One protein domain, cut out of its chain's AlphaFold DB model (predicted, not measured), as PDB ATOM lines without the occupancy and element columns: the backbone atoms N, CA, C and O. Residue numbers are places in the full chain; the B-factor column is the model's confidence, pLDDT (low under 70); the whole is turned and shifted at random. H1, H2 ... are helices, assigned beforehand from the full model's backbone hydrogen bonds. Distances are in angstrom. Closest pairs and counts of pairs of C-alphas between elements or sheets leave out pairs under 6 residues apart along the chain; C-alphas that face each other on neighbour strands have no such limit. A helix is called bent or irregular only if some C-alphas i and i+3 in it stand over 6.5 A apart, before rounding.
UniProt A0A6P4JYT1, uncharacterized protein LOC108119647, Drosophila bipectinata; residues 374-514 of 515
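What this domain is: This is residues 374 to 514 of the 515 residues of the protein "uncharacterized protein LOC108119647" of Drosophila bipectinata (UniProt A0A6P4JYT1). Three long helices, H3, H4 and H5, run side by side in a row, alternating in direction, and H1 crosses slantwise over one face of that row, with the short H2 between H1 and H3. The row is uneven: H4 and H5 form a close helical hairpin, while H3 and H4 come near each other more loosely, and residues 438 to 450, where H3 ends and its link to H4 follows, stick out at one end. The printed part has 141 residues, with five named helices in the order H1, H2, H3, H4, H5 and no named strand, and its class is all helix. It is only just compact, close to loose, with a radius of gyration of the C-alphas of 17.2 A, and its elongated outline spans 56 by 33 by 23 A.

How they stand to each other: H1, residues 374 to 392, touches H2, residues 402 to 406; their closest C-alphas are those of Gly 382 and Cys 406, 4.0 A apart. H2 also touches H3, residues 413 to 443, which meets it with residues 419 to 423 alone; the closest C-alphas are those of Phe 402 and Asp 423, 5.9 A apart. H3 and H4, residues 451 to 478, are close but not clearly touching, with the closest C-alphas, those of Ile 430 and Cys 464, 7.8 A apart; they run opposite ways at a shallow tilt of 29 degrees. H4 touches H5, residues 482 to 512, and the two form a helical hairpin, opposite ways at a shallow tilt of 19 degrees; their closest C-alphas are those of Leu 462 and Cys 496, 5.7 A apart. H1 and H5 are close but not clearly touching, the C-alphas of Val 376 and Val 484 being the closest at 7.9 A, and they run the same way at a steep tilt of 42 degrees. H1 is apart from H3 and H4, and H3 is apart from H5. Every O i to N i+4 pair is within hydrogen-bond range in H1, H2 and H5, against 24 of 27 in H3 and 22 of 24 in H4.

Where its parts are: H1 begins at C-alpha 374, at (297.222, 232.628, 472.631), and is 26.9 A long from first to last C-alpha; H2 is 6.0 A long. H3 begins at C-alpha 413, at (312.745, 245.620, 466.834), is 46.8 A long and has a kink of 25 degrees near residue 420. H4 is 42.0 A long and has a kink of 31 degrees near residue 472. H3 and H4 are irregular: C-alphas 414 and 417 are 8.4 A apart, and C-alphas 474 and 477 are 7.2 A apart. H5 is 44.8 A long and ends at C-alpha 512, at (258.761, 249.879, 452.133).

The domain as a whole: The two C-alphas farthest apart are those of Asp 413 and Ser 514, 58.4 A. The printed part has no cut and no long link; the link from H4 to H5 is tight. The mean pLDDT of the printed part is 76.0, and 32 residues are under 70, among them residues 409 to 416 and 437 to 454.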
ATOM      1  N   ASP A 374     296.920 231.393 471.896       78.75
ATOM      2  CA  ASP A 374     297.222 232.628 472.631       78.75
ATOM      3  C   ASP A 374     297.677 233.757 471.687       78.75
ATOM      4  O   ASP A 374     297.226 234.895 471.825       78.75
ATOM      5  N   ASP A 375     298.495 233.458 470.667       73.69
ATOM      6  CA  ASP A 375     298.916 234.447 469.658       73.69
ATOM      7  C   ASP A 375     297.731 234.947 468.812       73.69
ATOM      8  O   ASP A 375     297.656 236.122 468.435       73.69
ATOM      9  N   VAL A 376     296.771 234.061 468.516       73.62
ATOM     10  CA  VAL A 376     295.538 234.417 467.793       73.62
ATOM     11  C   VAL A 376     294.661 235.326 468.658       73.62
ATOM     12  O   VAL A 376     294.158 236.339 468.164       73.62
ATOM     13  N   GLN A 377     294.523 235.015 469.949       77.75
ATOM     14  CA  GLN A 377     293.770 235.833 470.902       77.75
ATOM     15  C   GLN A 377     294.447 237.191 471.164       77.75
ATOM     16  O   GLN A 377     293.765 238.217 471.286       77.75
ATOM     17  N   ALA A 378     295.782 237.232 471.197       76.94
ATOM     18  CA  ALA A 378     296.565 238.460 471.292       76.94
ATOM     19  C   ALA A 378     296.345 239.354 470.061       76.94
ATOM     20  O   ALA A 378     296.044 240.540 470.218       76.94
ATOM     21  N   PHE A 379     296.387 238.785 468.849       77.56
ATOM     22  CA  PHE A 379     296.070 239.512 467.616       77.56
ATOM     23  C   PHE A 379     294.633 240.054 467.608       77.56
ATOM     24  O   PHE A 379     294.418 241.218 467.273       77.56
ATOM     25  N   GLU A 380     293.635 239.251 467.989       74.38
ATOM     26  CA  GLU A 380     292.240 239.707 468.048       74.38
ATOM     27  C   GLU A 380     292.072 240.860 469.052       74.38
ATOM     28  O   GLU A 380     291.429 241.876 468.766       74.38
ATOM     29  N   THR A 381     292.725 240.754 470.210       82.38
ATOM     30  CA  THR A 381     292.758 241.807 471.232       82.38
ATOM     31  C   THR A 381     293.426 243.082 470.703       82.38
ATOM     32  O   THR A 381     292.889 244.180 470.876       82.38
ATOM     33  N   GLY A 382     294.568 242.957 470.022       83.12
ATOM     34  CA  GLY A 382     295.270 244.063 469.369       83.12
ATOM     35  C   GLY A 382     294.421 244.737 468.292       83.12
ATOM     36  O   GLY A 382     294.302 245.963 468.268       83.12
ATOM     37  N   ALA A 383     293.776 243.953 467.427       78.00
ATOM     38  CA  ALA A 383     292.901 244.449 466.368       78.00
ATOM     39  C   ALA A 383     291.711 245.236 466.939       78.00
ATOM     40  O   ALA A 383     291.423 246.342 466.480       78.00
ATOM     41  N   ASN A 384     291.075 244.731 468.001       77.19
ATOM     42  CA  ASN A 384     290.006 245.443 468.700       77.19
ATOM     43  C   ASN A 384     290.501 246.763 469.329       77.19
ATOM     44  O   ASN A 384     289.874 247.807 469.133       77.19
ATOM     45  N   LYS A 385     291.670 246.775 469.994       84.94
ATOM     46  CA  LYS A 385     292.307 248.016 470.492       84.94
ATOM     47  C   LYS A 385     292.586 249.019 469.360       84.94
ATOM     48  O   LYS A 385     292.410 250.225 469.544       84.94
ATOM     49  N   ALA A 386     293.032 248.545 468.196       83.75
ATOM     50  CA  ALA A 386     293.349 249.377 467.037       83.75
ATOM     51  C   ALA A 386     292.092 249.994 466.397       83.75
ATOM     52  O   ALA A 386     292.112 251.161 465.998       83.75
ATOM     53  N   LEU A 387     290.979 249.252 466.362       77.38
ATOM     54  CA  LEU A 387     289.669 249.751 465.935       77.38
ATOM     55  C   LEU A 387     289.108 250.802 466.900       77.38
ATOM     56  O   LEU A 387     288.628 251.840 466.449       77.38
ATOM     57  N   GLU A 388     289.216 250.600 468.214       82.44
ATOM     58  CA  GLU A 388     288.816 251.626 469.190       82.44
ATOM     59  C   GLU A 388     289.692 252.884 469.087       82.44
ATOM     60  O   GLU A 388     289.178 254.006 469.108       82.44
ATOM     61  N   ARG A 389     291.005 252.731 468.850       84.81
ATOM     62  CA  ARG A 389     291.875 253.860 468.478       84.81
ATOM     63  C   ARG A 389     291.373 254.580 467.231       84.81
ATOM     64  O   ARG A 389     291.317 255.805 467.249       84.81
ATOM     65  N   LEU A 390     290.987 253.846 466.187       83.94
ATOM     66  CA  LEU A 390     290.467 254.403 464.938       83.94
ATOM     67  C   LEU A 390     289.161 255.186 465.141       83.94
ATOM     68  O   LEU A 390     289.047 256.297 464.625       83.94
ATOM     69  N   LYS A 391     288.220 254.676 465.946       81.00
ATOM     70  CA  LYS A 391     286.977 255.386 466.316       81.00
ATOM     71  C   LYS A 391     287.248 256.685 467.079       81.00
ATOM     72  O   LYS A 391     286.586 257.697 466.853       81.00
ATOM     73  N   LEU A 392     288.230 256.676 467.982       83.94
ATOM     74  CA  LEU A 392     288.610 257.841 468.789       83.94
ATOM     75  C   LEU A 392     289.545 258.821 468.055       83.94
ATOM     76  O   LEU A 392     289.804 259.921 468.564       83.94
ATOM     77  N   TRP A 393     290.062 258.455 466.880       85.94
ATOM     78  CA  TRP A 393     291.073 259.227 466.166       85.94
ATOM     79  C   TRP A 393     290.489 260.476 465.501       85.94
ATOM     80  O   TRP A 393     289.707 260.419 464.556       85.94
ATOM     81  N   LYS A 394     290.930 261.648 465.969       81.06
ATOM     82  CA  LYS A 394     290.506 262.963 465.452       81.06
ATOM     83  C   LYS A 394     291.452 263.529 464.382       81.06
ATOM     84  O   LYS A 394     291.313 264.690 464.004       81.06
ATOM     85  N   GLY A 395     292.394 262.718 463.894       81.56
ATOM     86  CA  GLY A 395     293.486 263.132 463.013       81.56
ATOM     87  C   GLY A 395     294.754 263.548 463.771       81.56
ATOM     88  O   GLY A 395     294.912 263.276 464.964       81.56
ATOM     89  N   ALA A 396     295.661 264.216 463.053       68.94
ATOM     90  CA  ALA A 396     296.905 264.770 463.592       68.94
ATOM     91  C   ALA A 396     296.640 265.730 464.781       68.94
ATOM     92  O   ALA A 396     295.615 266.415 464.783       68.94
ATOM     93  N   PRO A 397     297.537 265.813 465.786       65.38
ATOM     94  CA  PRO A 397     298.930 265.337 465.791       65.38
ATOM     95  C   PRO A 397     299.126 263.863 466.182       65.38
ATOM     96  O   PRO A 397     300.246 263.364 466.120       65.38
ATOM     97  N   ASN A 398     298.072 263.159 466.594       76.88
ATOM     98  CA  ASN A 398     298.197 261.775 467.043       76.88
ATOM     99  C   ASN A 398     298.376 260.846 465.834       76.88
ATOM    100  O   ASN A 398     297.529 260.858 464.943       76.88
ATOM    101  N   SER A 399     299.419 260.014 465.819       83.94
ATOM    102  CA  SER A 399     299.461 258.863 464.907       83.94
ATOM    103  C   SER A 399     298.462 257.804 465.375       83.94
ATOM    104  O   SER A 399     298.291 257.569 466.573       83.94
ATOM    105  N   LEU A 400     297.788 257.187 464.413       84.00
ATOM    106  CA  LEU A 400     296.798 256.136 464.603       84.00
ATOM    107  C   LEU A 400     297.452 254.860 465.147       84.00
ATOM    108  O   LEU A 400     296.870 254.197 466.005       84.00
ATOM    109  N   LYS A 401     298.670 254.550 464.670       89.88
ATOM    110  CA  LYS A 401     299.456 253.365 465.059       89.88
ATOM    111  C   LYS A 401     298.634 252.068 464.986       89.88
ATOM    112  O   LYS A 401     298.661 251.264 465.919       89.88
ATOM    113  N   PHE A 402     297.837 251.909 463.931       86.88
ATOM    114  CA  PHE A 402     296.868 250.829 463.769       86.88
ATOM    115  C   PHE A 402     297.542 249.457 463.751       86.88
ATOM    116  O   PHE A 402     297.330 248.685 464.672       86.88
ATOM    117  N   PHE A 403     298.404 249.175 462.772       83.88
ATOM    118  CA  PHE A 403     299.135 247.913 462.642       83.88
ATOM    119  C   PHE A 403     300.053 247.670 463.836       83.88
ATOM    120  O   PHE A 403     300.086 246.558 464.358       83.88
ATOM    121  N   THR A 404     300.713 248.726 464.324       85.69
ATOM    122  CA  THR A 404     301.518 248.675 465.554       85.69
ATOM    123  C   THR A 404     300.682 248.233 466.772       85.69
ATOM    124  O   THR A 404     301.191 247.533 467.641       85.69
ATOM    125  N   THR A 405     299.397 248.610 466.835       87.62
ATOM    126  CA  THR A 405     298.451 248.187 467.888       87.62
ATOM    127  C   THR A 405     297.837 246.807 467.596       87.62
ATOM    128  O   THR A 405     297.684 246.017 468.521       87.62
ATOM    129  N   CYS A 406     297.507 246.493 466.336       81.38
ATOM    130  CA  CYS A 406     296.914 245.219 465.907       81.38
ATOM    131  C   CYS A 406     297.802 244.021 466.220       81.38
ATOM    132  O   CYS A 406     297.319 242.983 466.653       81.38
ATOM    133  N   LEU A 407     299.092 244.172 465.942       80.44
ATOM    134  CA  LEU A 407     300.085 243.113 466.073       80.44
ATOM    135  C   LEU A 407     300.728 243.097 467.474       80.44
ATOM    136  O   LEU A 407     301.656 242.328 467.680       80.44
ATOM    137  N   ASP A 408     300.271 243.983 468.379       72.12
ATOM    138  CA  ASP A 408     300.779 244.256 469.738       72.12
ATOM    139  C   ASP A 408     302.302 244.042 469.869       72.12
ATOM    140  O   ASP A 408     302.776 243.370 470.788       72.12
ATOM    141  N   ILE A 409     303.070 244.600 468.908       58.75
ATOM    142  CA  ILE A 409     304.530 244.411 468.755       58.75
ATOM    143  C   ILE A 409     305.267 245.230 469.816       58.75
ATOM    144  O   ILE A 409     306.023 246.170 469.554       58.75
ATOM    145  N   SER A 410     305.014 244.858 471.056       49.38
ATOM    146  CA  SER A 410     305.812 245.206 472.202       49.38
ATOM    147  C   SER A 410     307.093 244.358 472.138       49.38
ATOM    148  O   SER A 410     307.076 243.147 472.314       49.38
ATOM    149  N   HIS A 411     308.219 245.027 471.865       49.50
ATOM    150  CA  HIS A 411     309.597 244.530 472.038       49.50
ATOM    151  C   HIS A 411     310.264 243.631 470.970       49.50
ATOM    152  O   HIS A 411     311.338 243.107 471.259       49.50
ATOM    153  N   GLN A 412     309.765 243.509 469.731       54.62
ATOM    154  CA  GLN A 412     310.597 242.984 468.623       54.62
ATOM    155  C   GLN A 412     310.941 244.062 467.582       54.62
ATOM    156  O   GLN A 412     310.101 244.514 466.804       54.62
ATOM    157  N   ASP A 413     312.217 244.461 467.570       54.62
ATOM    158  CA  ASP A 413     312.745 245.620 466.834       54.62
ATOM    159  C   ASP A 413     312.721 245.488 465.297       54.62
ATOM    160  O   ASP A 413     312.858 246.478 464.575       54.62
ATOM    161  N   SER A 414     312.524 244.280 464.766       49.12
ATOM    162  CA  SER A 414     312.758 243.930 463.358       49.12
ATOM    163  C   SER A 414     311.669 244.362 462.361       49.12
ATOM    164  O   SER A 414     311.871 244.215 461.159       49.12
ATOM    165  N   GLY A 415     310.536 244.919 462.813       58.31
ATOM    166  CA  GLY A 415     309.442 245.375 461.931       58.31
ATOM    167  C   GLY A 415     309.131 246.879 461.961       58.31
ATOM    168  O   GLY A 415     308.302 247.349 461.180       58.31
ATOM    169  N   SER A 416     309.747 247.642 462.871       68.50
ATOM    170  CA  SER A 416     309.208 248.934 463.336       68.50
ATOM    171  C   SER A 416     308.953 249.963 462.224       68.50
ATOM    172  O   SER A 416     307.878 250.561 462.173       68.50
ATOM    173  N   GLN A 417     309.895 250.149 461.294       81.06
ATOM    174  CA  GLN A 417     309.760 251.160 460.240       81.06
ATOM    175  C   GLN A 417     308.674 250.802 459.212       81.06
ATOM    176  O   GLN A 417     307.884 251.658 458.818       81.06
ATOM    177  N   GLU A 418     308.587 249.535 458.804       77.75
ATOM    178  CA  GLU A 418     307.635 249.111 457.775       77.75
ATOM    179  C   GLU A 418     306.183 249.163 458.267       77.75
ATOM    180  O   GLU A 418     305.287 249.546 457.512       77.75
ATOM    181  N   TRP A 419     305.944 248.810 459.536       79.94
ATOM    182  CA  TRP A 419     304.625 248.943 460.157       79.94
ATOM    183  C   TRP A 419     304.246 250.410 460.364       79.94
ATOM    184  O   TRP A 419     303.108 250.775 460.080       79.94
ATOM    185  N   GLN A 420     305.197 251.270 460.747       82.62
ATOM    186  CA  GLN A 420     304.976 252.718 460.799       82.62
ATOM    187  C   GLN A 420     304.634 253.312 459.428       82.62
ATOM    188  O   GLN A 420     303.809 254.220 459.347       82.62
ATOM    189  N   ASP A 421     305.244 252.829 458.346       83.00
ATOM    190  CA  ASP A 421     304.959 253.332 457.001       83.00
ATOM    191  C   ASP A 421     303.619 252.807 456.457       83.00
ATOM    192  O   ASP A 421     302.894 253.561 455.805       83.00
ATOM    193  N   LEU A 422     303.213 251.579 456.807       79.44
ATOM    194  CA  LEU A 422     301.843 251.093 456.583       79.44
ATOM    195  C   LEU A 422     300.808 251.867 457.418       79.44
ATOM    196  O   LEU A 422     299.748 252.217 456.896       79.44
ATOM    197  N   ASP A 423     301.126 252.203 458.670       84.81
ATOM    198  CA  ASP A 423     300.290 253.040 459.537       84.81
ATOM    199  C   ASP A 423     300.104 254.441 458.941       84.81
ATOM    200  O   ASP A 423     298.970 254.886 458.762       84.81
ATOM    201  N   LYS A 424     301.186 255.097 458.499       86.44
ATOM    202  CA  LYS A 424     301.114 256.375 457.770       86.44
ATOM    203  C   LYS A 424     300.290 256.260 456.486       86.44
ATOM    204  O   LYS A 424     299.555 257.190 456.161       86.44
ATOM    205  N   GLN A 425     300.400 255.171 455.723       82.62
ATOM    206  CA  GLN A 425     299.597 254.984 454.505       82.62
ATOM    207  C   GLN A 425     298.101 254.852 454.821       82.62
ATOM    208  O   GLN A 425     297.274 255.483 454.156       82.62
ATOM    209  N   LEU A 426     297.757 254.084 455.858       80.62
ATOM    210  CA  LEU A 426     296.386 253.925 456.330       80.62
ATOM    211  C   LEU A 426     295.817 255.258 456.844       80.62
ATOM    212  O   LEU A 426     294.734 255.659 456.418       80.62
ATOM    213  N   GLU A 427     296.576 255.996 457.660       85.44
ATOM    214  CA  GLU A 427     296.243 257.354 458.113       85.44
ATOM    215  C   GLU A 427     295.948 258.292 456.933       85.44
ATOM    216  O   GLU A 427     294.917 258.972 456.915       85.44
ATOM    217  N   HIS A 428     296.810 258.302 455.909       82.50
ATOM    218  CA  HIS A 428     296.608 259.116 454.711       82.50
ATOM    219  C   HIS A 428     295.330 258.739 453.951       82.50
ATOM    220  O   HIS A 428     294.619 259.643 453.504       82.50
ATOM    221  N   GLU A 429     295.006 257.450 453.798       79.62
ATOM    222  CA  GLU A 429     293.759 257.030 453.144       79.62
ATOM    223  C   GLU A 429     292.518 257.376 453.969       79.62
ATOM    224  O   GLU A 429     291.548 257.874 453.394       79.62
ATOM    225  N   ILE A 430     292.545 257.197 455.295       78.56
ATOM    226  CA  ILE A 430     291.426 257.563 456.177       78.56
ATOM    227  C   ILE A 430     291.196 259.075 456.127       78.56
ATOM    228  O   ILE A 430     290.078 259.515 455.859       78.56
ATOM    229  N   ILE A 431     292.241 259.895 456.290       80.56
ATOM    230  CA  ILE A 431     292.124 261.358 456.196       80.56
ATOM    231  C   ILE A 431     291.597 261.758 454.810       80.56
ATOM    232  O   ILE A 431     290.704 262.602 454.694       80.56
ATOM    233  N   ARG A 432     292.117 261.156 453.735       82.06
ATOM    234  CA  ARG A 432     291.659 261.418 452.363       82.06
ATOM    235  C   ARG A 432     290.195 261.010 452.176       82.06
ATOM    236  O   ARG A 432     289.452 261.735 451.518       82.06
ATOM    237  N   TRP A 433     289.756 259.901 452.764       75.81
ATOM    238  CA  TRP A 433     288.362 259.462 452.765       75.81
ATOM    239  C   TRP A 433     287.455 260.431 453.540       75.81
ATOM    240  O   TRP A 433     286.516 260.954 452.943       75.81
ATOM    241  N   VAL A 434     287.794 260.799 454.780       75.88
ATOM    242  CA  VAL A 434     287.067 261.806 455.580       75.88
ATOM    243  C   VAL A 434     286.960 263.147 454.838       75.88
ATOM    244  O   VAL A 434     285.898 263.778 454.826       75.88
ATOM    245  N   ARG A 435     288.024 263.571 454.136       78.25
ATOM    246  CA  ARG A 435     288.018 264.758 453.261       78.25
ATOM    247  C   ARG A 435     287.070 264.600 452.061       78.25
ATOM    248  O   ARG A 435     286.308 265.527 451.782       78.25
ATOM    249  N   ARG A 436     287.076 263.458 451.355       75.38
ATOM    250  CA  ARG A 436     286.136 263.165 450.245       75.38
ATOM    251  C   ARG A 436     284.683 263.169 450.731       75.38
ATOM    252  O   ARG A 436     283.825 263.767 450.088       75.38
ATOM    253  N   GLU A 437     284.413 262.538 451.866       66.94
ATOM    254  CA  GLU A 437     283.067 262.407 452.423       66.94
ATOM    255  C   GLU A 437     282.517 263.722 452.981       66.94
ATOM    256  O   GLU A 437     281.362 264.069 452.725       66.94
ATOM    257  N   SER A 438     283.369 264.538 453.609       66.19
ATOM    258  CA  SER A 438     283.021 265.918 453.972       66.19
ATOM    259  C   SER A 438     282.565 266.728 452.750       66.19
ATOM    260  O   SER A 438     281.575 267.455 452.831       66.19
ATOM    261  N   LYS A 439     283.220 266.553 451.589       69.69
ATOM    262  CA  LYS A 439     282.823 267.197 450.321       69.69
ATOM    263  C   LYS A 439     281.488 266.659 449.770       69.69
ATOM    264  O   LYS A 439     280.739 267.430 449.171       69.69
ATOM    265  N   LYS A 440     281.146 265.379 449.981       67.19
ATOM    266  CA  LYS A 440     279.842 264.816 449.570       67.19
ATOM    267  C   LYS A 440     278.689 265.284 450.458       67.19
ATOM    268  O   LYS A 440     277.648 265.657 449.921       67.19
ATOM    269  N   LYS A 441     278.865 265.329 451.785       56.72
ATOM    270  CA  LYS A 441     277.809 265.799 452.706       56.72
ATOM    271  C   LYS A 441     277.419 267.264 452.461       56.72
ATOM    272  O   LYS A 441     276.232 267.579 452.490       56.72
ATOM    273  N   VAL A 442     278.372 268.118 452.068       54.31
ATOM    274  CA  VAL A 442     278.096 269.499 451.610       54.31
ATOM    275  C   VAL A 442     277.181 269.546 450.371       54.31
ATOM    276  O   VAL A 442     276.416 270.493 450.222       54.31
ATOM    277  N   ARG A 443     277.190 268.521 449.503       53.47
ATOM    278  CA  ARG A 443     276.311 268.447 448.316       53.47
ATOM    279  C   ARG A 443     274.917 267.861 448.582       53.47
ATOM    280  O   ARG A 443     274.015 268.145 447.806       53.47
ATOM    281  N   ARG A 444     274.721 267.065 449.643       53.53
ATOM    282  CA  ARG A 444     273.445 266.369 449.942       53.53
ATOM    283  C   ARG A 444     272.561 267.043 451.001       53.53
ATOM    284  O   ARG A 444     271.589 266.458 451.446       53.53
ATOM    285  N   SER A 445     272.864 268.269 451.425       47.03
ATOM    286  CA  SER A 445     272.203 268.898 452.585       47.03
ATOM    287  C   SER A 445     270.791 269.469 452.313       47.03
ATOM    288  O   SER A 445     270.552 270.659 452.532       47.03
ATOM    289  N   ARG A 446     269.845 268.625 451.873       51.41
ATOM    290  CA  ARG A 446     268.381 268.815 451.980       51.41
ATOM    291  C   ARG A 446     267.703 267.440 452.170       51.41
ATOM    292  O   ARG A 446     267.963 266.556 451.369       51.41
ATOM    293  N   SER A 447     266.823 267.355 453.180       54.53
ATOM    294  CA  SER A 447     266.041 266.196 453.692       54.53
ATOM    295  C   SER A 447     266.786 265.062 454.435       54.53
ATOM    296  O   SER A 447     267.959 264.827 454.194       54.53
ATOM    297  N   THR A 448     266.063 264.452 455.398       52.62
ATOM    298  CA  THR A 448     266.309 263.176 456.131       52.62
ATOM    299  C   THR A 448     267.711 262.918 456.704       52.62
ATOM    300  O   THR A 448     268.571 262.368 456.033       52.62
ATOM    301  N   VAL A 449     267.944 263.256 457.984       59.75
ATOM    302  CA  VAL A 449     269.323 263.347 458.523       59.75
ATOM    303  C   VAL A 449     269.763 262.225 459.481       59.75
ATOM    304  O   VAL A 449     270.955 261.924 459.509       59.75
ATOM    305  N   ASP A 450     268.857 261.580 460.225       53.41
ATOM    306  CA  ASP A 450     269.270 260.668 461.312       53.41
ATOM    307  C   ASP A 450     269.420 259.197 460.862       53.41
ATOM    308  O   ASP A 450     270.425 258.563 461.164       53.41
ATOM    309  N   GLN A 451     268.512 258.646 460.046       60.69
ATOM    310  CA  GLN A 451     268.707 257.300 459.463       60.69
ATOM    311  C   GLN A 451     269.892 257.262 458.478       60.69
ATOM    312  O   GLN A 451     270.654 256.291 458.439       60.69
ATOM    313  N   GLU A 452     270.108 258.349 457.727       61.81
ATOM    314  CA  GLU A 452     271.261 258.480 456.832       61.81
ATOM    315  C   GLU A 452     272.600 258.499 457.583       61.81
ATOM    316  O   GLU A 452     273.614 258.135 456.987       61.81
ATOM    317  N   SER A 453     272.665 258.911 458.860       65.12
ATOM    318  CA  SER A 453     273.950 258.971 459.569       65.12
ATOM    319  C   SER A 453     274.521 257.584 459.846       65.12
ATOM    320  O   SER A 453     275.698 257.367 459.561       65.12
ATOM    321  N   ASN A 454     273.685 256.649 460.302       68.06
ATOM    322  CA  ASN A 454     274.104 255.285 460.635       68.06
ATOM    323  C   ASN A 454     274.453 254.491 459.367       68.06
ATOM    324  O   ASN A 454     275.523 253.894 459.284       68.06
ATOM    325  N   LEU A 455     273.609 254.577 458.327       73.69
ATOM    326  CA  LEU A 455     273.883 253.969 457.017       73.69
ATOM    327  C   LEU A 455     275.218 254.463 456.434       73.69
ATOM    328  O   LEU A 455     275.994 253.700 455.859       73.69
ATOM    329  N   PHE A 456     275.492 255.760 456.584       64.44
ATOM    330  CA  PHE A 456     276.721 256.381 456.111       64.44
ATOM    331  C   PHE A 456     277.951 255.896 456.881       64.44
ATOM    332  O   PHE A 456     278.974 255.625 456.253       64.44
ATOM    333  N   GLU A 457     277.848 255.763 458.204       76.19
ATOM    334  CA  GLU A 457     278.915 255.249 459.066       76.19
ATOM    335  C   GLU A 457     279.242 253.788 458.726       76.19
ATOM    336  O   GLU A 457     280.380 253.510 458.344       76.19
ATOM    337  N   ALA A 458     278.236 252.907 458.661       77.94
ATOM    338  CA  ALA A 458     278.399 251.516 458.228       77.94
ATOM    339  C   ALA A 458     278.994 251.398 456.808       77.94
ATOM    340  O   ALA A 458     279.881 250.579 456.556       77.94
ATOM    341  N   SER A 459     278.572 252.253 455.863       79.56
ATOM    342  CA  SER A 459     279.132 252.273 454.497       79.56
ATOM    343  C   SER A 459     280.587 252.756 454.429       79.56
ATOM    344  O   SER A 459     281.334 252.381 453.517       79.56
ATOM    345  N   GLY A 460     280.990 253.595 455.385       77.50
ATOM    346  CA  GLY A 460     282.360 254.053 455.566       77.50
ATOM    347  C   GLY A 460     283.239 252.960 456.148       77.50
ATOM    348  O   GLY A 460     284.275 252.634 455.570       77.50
ATOM    349  N   GLU A 461     282.771 252.346 457.234       79.25
ATOM    350  CA  GLU A 461     283.445 251.237 457.899       79.25
ATOM    351  C   GLU A 461     283.660 250.062 456.935       79.25
ATOM    352  O   GLU A 461     284.777 249.559 456.814       79.25
ATOM    353  N   LEU A 462     282.641 249.700 456.143       84.88
ATOM    354  CA  LEU A 462     282.743 248.650 455.129       84.88
ATOM    355  C   LEU A 462     283.881 248.911 454.131       84.88
ATOM    356  O   LEU A 462     284.662 248.008 453.839       84.88
ATOM    357  N   ARG A 463     284.017 250.145 453.627       78.31
ATOM    358  CA  ARG A 463     285.113 250.506 452.709       78.31
ATOM    359  C   ARG A 463     286.480 250.467 453.387       78.31
ATOM    360  O   ARG A 463     287.462 250.130 452.727       78.31
ATOM    361  N   CYS A 464     286.558 250.822 454.669       75.94
ATOM    362  CA  CYS A 464     287.785 250.702 455.448       75.94
ATOM    363  C   CYS A 464     288.194 249.231 455.596       75.94
ATOM    364  O   CYS A 464     289.343 248.906 455.303       75.94
ATOM    365  N   TRP A 465     287.260 248.337 455.936       80.12
ATOM    366  CA  TRP A 465     287.507 246.896 456.011       80.12
ATOM    367  C   TRP A 465     287.879 246.277 454.659       80.12
ATOM    368  O   TRP A 465     288.863 245.544 454.584       80.12
ATOM    369  N   GLU A 466     287.176 246.614 453.573       86.06
ATOM    370  CA  GLU A 466     287.530 246.149 452.225       86.06
ATOM    371  C   GLU A 466     288.938 246.616 451.819       86.06
ATOM    372  O   GLU A 466     289.724 245.832 451.286       86.06
ATOM    373  N   LYS A 467     289.310 247.868 452.121       81.75
ATOM    374  CA  LYS A 467     290.653 248.381 451.813       81.75
ATOM    375  C   LYS A 467     291.738 247.761 452.697       81.75
ATOM    376  O   LYS A 467     292.822 247.475 452.191       81.75
ATOM    377  N   LEU A 468     291.452 247.528 453.979       79.25
ATOM    378  CA  LEU A 468     292.350 246.842 454.907       79.25
ATOM    379  C   LEU A 468     292.588 245.392 454.461       79.25
ATOM    380  O   LEU A 468     293.735 244.960 454.392       79.25
ATOM    381  N   LYS A 469     291.532 244.689 454.035       86.62
ATOM    382  CA  LYS A 469     291.614 243.350 453.440       86.62
ATOM    383  C   LYS A 469     292.519 243.325 452.206       86.62
ATOM    384  O   LYS A 469     293.362 242.439 452.093       86.62
ATOM    385  N   GLU A 470     292.387 244.292 451.296       85.75
ATOM    386  CA  GLU A 470     293.273 244.399 450.125       85.75
ATOM    387  C   GLU A 470     294.737 244.671 450.513       85.75
ATOM    388  O   GLU A 470     295.638 244.061 449.941       85.75
ATOM    389  N   LEU A 471     294.998 245.514 451.521       79.56
ATOM    390  CA  LEU A 471     296.357 245.726 452.043       79.56
ATOM    391  C   LEU A 471     296.933 244.445 452.671       79.56
ATOM    392  O   LEU A 471     298.084 244.096 452.402       79.56
ATOM    393  N   CYS A 472     296.131 243.705 453.441       79.94
ATOM    394  CA  CYS A 472     296.515 242.409 453.997       79.94
ATOM    395  C   CYS A 472     296.810 241.377 452.899       79.94
ATOM    396  O   CYS A 472     297.813 240.681 452.995       79.94
ATOM    397  N   LYS A 473     296.023 241.306 451.816       86.44
ATOM    398  CA  LYS A 473     296.339 240.436 450.667       86.44
ATOM    399  C   LYS A 473     297.631 240.835 449.952       86.44
ATOM    400  O   LYS A 473     298.392 239.960 449.556       86.44
ATOM    401  N   LEU A 474     297.866 242.134 449.752       80.88
ATOM    402  CA  LEU A 474     298.995 242.626 448.955       80.88
ATOM    403  C   LEU A 474     300.335 242.506 449.699       80.88
ATOM    404  O   LEU A 474     301.358 242.199 449.090       80.88
ATOM    405  N   HIS A 475     300.333 242.749 451.013       77.12
ATOM    406  CA  HIS A 475     301.552 242.814 451.829       77.12
ATOM    407  C   HIS A 475     301.702 241.655 452.822       77.12
ATOM    408  O   HIS A 475     302.826 241.301 453.175       77.12
ATOM    409  N   GLY A 476     300.598 241.038 453.248       75.81
ATOM    410  CA  GLY A 476     300.582 239.937 454.213       75.81
ATOM    411  C   GLY A 476     301.369 238.691 453.791       75.81
ATOM    412  O   GLY A 476     302.123 238.203 454.626       75.81
ATOM    413  N   PRO A 477     301.309 238.197 452.532       82.56
ATOM    414  CA  PRO A 477     301.981 236.948 452.144       82.56
ATOM    415  C   PRO A 477     303.510 236.960 452.283       82.56
ATOM    416  O   PRO A 477     304.136 235.910 452.211       82.56
ATOM    417  N   ARG A 478     304.121 238.142 452.450       75.44
ATOM    418  CA  ARG A 478     305.564 238.306 452.690       75.44
ATOM    419  C   ARG A 478     305.933 238.485 454.169       75.44
ATOM    420  O   ARG A 478     307.119 238.531 454.469       75.44
ATOM    421  N   LYS A 479     304.951 238.680 455.057       70.81
ATOM    422  CA  LYS A 479     305.158 239.194 456.429       70.81
ATOM    423  C   LYS A 479     304.372 238.463 457.518       70.81
ATOM    424  O   LYS A 479     304.659 238.644 458.694       70.81
ATOM    425  N   ILE A 480     303.353 237.696 457.142       71.56
ATOM    426  CA  ILE A 480     302.428 237.000 458.036       71.56
ATOM    427  C   ILE A 480     302.358 235.551 457.553       71.56
ATOM    428  O   ILE A 480     302.272 235.317 456.345       71.56
ATOM    429  N   ALA A 481     302.379 234.584 458.476       79.94
ATOM    430  CA  ALA A 481     302.197 233.175 458.132       79.94
ATOM    431  C   ALA A 481     300.896 232.986 457.316       79.94
ATOM    432  O   ALA A 481     299.875 233.584 457.682       79.94
ATOM    433  N   PRO A 482     300.891 232.186 456.228       79.31
ATOM    434  CA  PRO A 482     299.730 232.053 455.342       79.31
ATOM    435  C   PRO A 482     298.434 231.698 456.082       79.31
ATOM    436  O   PRO A 482     297.370 232.226 455.763       79.31
ATOM    437  N   ASP A 483     298.543 230.864 457.112       76.56
ATOM    438  CA  ASP A 483     297.438 230.361 457.931       76.56
ATOM    439  C   ASP A 483     296.815 231.483 458.777       76.56
ATOM    440  O   ASP A 483     295.593 231.640 458.819       76.56
ATOM    441  N   VAL A 484     297.658 232.318 459.397       71.50
ATOM    442  CA  VAL A 484     297.230 233.511 460.145       71.50
ATOM    443  C   VAL A 484     296.616 234.525 459.186       71.50
ATOM    444  O   VAL A 484     295.521 235.019 459.438       71.50
ATOM    445  N   LEU A 485     297.244 234.780 458.035       80.25
ATOM    446  CA  LEU A 485     296.686 235.670 457.018       80.25
ATOM    447  C   LEU A 485     295.320 235.174 456.509       80.25
ATOM    448  O   LEU A 485     294.417 235.982 456.282       80.25
ATOM    449  N   CYS A 486     295.138 233.859 456.371       82.69
ATOM    450  CA  CYS A 486     293.861 233.241 456.024       82.69
ATOM    451  C   CYS A 486     292.805 233.462 457.122       82.69
ATOM    452  O   CYS A 486     291.711 233.939 456.817       82.69
ATOM    453  N   LYS A 487     293.139 233.217 458.401       77.88
ATOM    454  CA  LYS A 487     292.253 233.509 459.548       77.88
ATOM    455  C   LYS A 487     291.844 234.992 459.579       77.88
ATOM    456  O   LYS A 487     290.654 235.300 459.646       77.88
ATOM    457  N   VAL A 488     292.806 235.908 459.442       74.94
ATOM    458  CA  VAL A 488     292.581 237.365 459.463       74.94
ATOM    459  C   VAL A 488     291.718 237.824 458.286       74.94
ATOM    460  O   VAL A 488     290.737 238.539 458.483       74.94
ATOM    461  N   THR A 489     292.028 237.395 457.061       83.25
ATOM    462  CA  THR A 489     291.231 237.776 455.880       83.25
ATOM    463  C   THR A 489     289.816 237.195 455.916       83.25
ATOM    464  O   THR A 489     288.887 237.882 455.490       83.25
ATOM    465  N   LYS A 490     289.622 236.000 456.495       85.88
ATOM    466  CA  LYS A 490     288.298 235.411 456.745       85.88
ATOM    467  C   LYS A 490     287.485 236.217 457.767       85.88
ATOM    468  O   LYS A 490     286.317 236.495 457.511       85.88
ATOM    469  N   ALA A 491     288.094 236.650 458.873       76.69
ATOM    470  CA  ALA A 491     287.433 237.505 459.866       76.69
ATOM    471  C   ALA A 491     287.040 238.878 459.279       76.69
ATOM    472  O   ALA A 491     285.933 239.370 459.508       76.69
ATOM    473  N   MET A 492     287.907 239.467 458.443       82.38
ATOM    474  CA  MET A 492     287.586 240.686 457.687       82.38
ATOM    475  C   MET A 492     286.422 240.478 456.711       82.38
ATOM    476  O   MET A 492     285.582 241.367 456.574       82.38
ATOM    477  N   ASP A 493     286.343 239.320 456.048       88.50
ATOM    478  CA  ASP A 493     285.222 238.972 455.167       88.50
ATOM    479  C   ASP A 493     283.899 238.846 455.922       88.50
ATOM    480  O   ASP A 493     282.883 239.378 455.471       88.50
ATOM    481  N   GLU A 494     283.906 238.199 457.087       87.69
ATOM    482  CA  GLU A 494     282.722 238.065 457.932       87.69
ATOM    483  C   GLU A 494     282.216 239.433 458.416       87.69
ATOM    484  O   GLU A 494     281.022 239.725 458.303       87.69
ATOM    485  N   LYS A 495     283.121 240.335 458.825       82.94
ATOM    486  CA  LYS A 495     282.771 241.724 459.173       82.94
ATOM    487  C   LYS A 495     282.271 242.533 457.977       82.94
ATOM    488  O   LYS A 495     281.254 243.218 458.095       82.94
ATOM    489  N   CYS A 496     282.893 242.401 456.804       87.88
ATOM    490  CA  CYS A 496     282.384 243.011 455.574       87.88
ATOM    491  C   CYS A 496     280.978 242.498 455.222       87.88
ATOM    492  O   CYS A 496     280.136 243.264 454.756       87.88
ATOM    493  N   HIS A 497     280.705 241.212 455.439       91.25
ATOM    494  CA  HIS A 497     279.398 240.611 455.189       91.25
ATOM    495  C   HIS A 497     278.342 241.069 456.212       91.25
ATOM    496  O   HIS A 497     277.203 241.337 455.827       91.25
ATOM    497  N   GLN A 498     278.720 241.231 457.486       87.19
ATOM    498  CA  GLN A 498     277.869 241.798 458.537       87.19
ATOM    499  C   GLN A 498     277.463 243.247 458.211       87.19
ATOM    500  O   GLN A 498     276.271 243.540 458.140       87.19
ATOM    501  N   LEU A 499     278.431 244.116 457.901       85.12
ATOM    502  CA  LEU A 499     278.172 245.512 457.520       85.12
ATOM    503  C   LEU A 499     277.347 245.619 456.228       85.12
ATOM    504  O   LEU A 499     276.451 246.453 456.132       85.12
ATOM    505  N   LYS A 500     277.581 244.740 455.241       91.69
ATOM    506  CA  LYS A 500     276.729 244.657 454.040       91.69
ATOM    507  C   LYS A 500     275.279 244.332 454.402       91.69
ATOM    508  O   LYS A 500     274.387 245.018 453.916       91.69
ATOM    509  N   LYS A 501     275.032 243.338 455.264       91.06
ATOM    510  CA  LYS A 501     273.675 242.995 455.734       91.06
ATOM    511  C   LYS A 501     272.988 244.168 456.436       91.06
ATOM    512  O   LYS A 501     271.832 244.438 456.136       91.06
ATOM    513  N   GLU A 502     273.696 244.884 457.304       87.75
ATOM    514  CA  GLU A 502     273.170 246.065 458.001       87.75
ATOM    515  C   GLU A 502     272.780 247.186 457.020       87.75
ATOM    516  O   GLU A 502     271.650 247.676 457.044       87.75
ATOM    517  N   ILE A 503     273.666 247.507 456.069       88.88
ATOM    518  CA  ILE A 503     273.405 248.476 454.994       88.88
ATOM    519  C   ILE A 503     272.198 248.052 454.142       88.88
ATOM    520  O   ILE A 503     271.378 248.896 453.779       88.88
ATOM    521  N   TYR A 504     272.059 246.765 453.806       90.75
ATOM    522  CA  TYR A 504     270.894 246.276 453.061       90.75
ATOM    523  C   TYR A 504     269.600 246.331 453.884       90.75
ATOM    524  O   TYR A 504     268.571 246.688 453.320       90.75
ATOM    525  N   SER A 505     269.643 246.051 455.191       89.19
ATOM    526  CA  SER A 505     268.465 246.117 456.071       89.19
ATOM    527  C   SER A 505     267.885 247.532 456.123       89.19
ATOM    528  O   SER A 505     266.706 247.728 455.838       89.19
ATOM    529  N   VAL A 506     268.731 248.536 456.381       83.81
ATOM    530  CA  VAL A 506     268.304 249.945 456.465       83.81
ATOM    531  C   VAL A 506     267.802 250.469 455.109       83.81
ATOM    532  O   VAL A 506     266.835 251.225 455.057       83.81
ATOM    533  N   ASN A 507     268.406 250.044 453.992       85.19
ATOM    534  CA  ASN A 507     267.912 250.401 452.655       85.19
ATOM    535  C   ASN A 507     266.596 249.687 452.285       85.19
ATOM    536  O   ASN A 507     265.784 250.261 451.563       85.19
ATOM    537  N   GLY A 508     266.378 248.457 452.762       83.94
ATOM    538  CA  GLY A 508     265.143 247.701 452.535       83.94
ATOM    539  C   GLY A 508     263.943 248.303 453.268       83.94
ATOM    540  O   GLY A 508     262.868 248.423 452.689       83.94
ATOM    541  N   GLU A 509     264.140 248.766 454.504       73.69
ATOM    542  CA  GLU A 509     263.110 249.502 455.250       73.69
ATOM    543  C   GLU A 509     262.692 250.791 454.528       73.69
ATOM    544  O   GLU A 509     261.500 251.072 454.417       73.69
ATOM    545  N   LEU A 510     263.650 251.541 453.969       65.31
ATOM    546  CA  LEU A 510     263.373 252.772 453.217       65.31
ATOM    547  C   LEU A 510     262.560 252.541 451.932       65.31
ATOM    548  O   LEU A 510     261.804 253.428 451.541       65.31
ATOM    549  N   ALA A 511     262.679 251.374 451.290       71.25
ATOM    550  CA  ALA A 511     261.857 251.031 450.127       71.25
ATOM    551  C   ALA A 511     260.377 250.838 450.511       71.25
ATOM    552  O   ALA A 511     259.496 251.360 449.833       71.25
ATOM    553  N   ASN A 512     260.115 250.181 451.646       71.75
ATOM    554  CA  ASN A 512     258.761 249.879 452.133       71.75
ATOM    555  C   ASN A 512     257.997 251.103 452.683       71.75
ATOM    556  O   ASN A 512     256.805 251.001 452.950       71.75
ATOM    557  N   PHE A 513     258.662 252.247 452.879       55.34
ATOM    558  CA  PHE A 513     258.030 253.522 453.261       55.34
ATOM    559  C   PHE A 513     257.678 254.420 452.060       55.34
ATOM    560  O   PHE A 513     257.213 255.544 452.259       55.34
ATOM    561  N   SER A 514     257.944 253.965 450.830       48.94
ATOM    562  CA  SER A 514     257.717 254.736 449.599       48.94
ATOM    563  C   SER A 514     256.607 254.167 448.698       48.94
ATOM    564  O   SER A 514     256.405 254.706 447.604       48.94
TER     565      SER A 514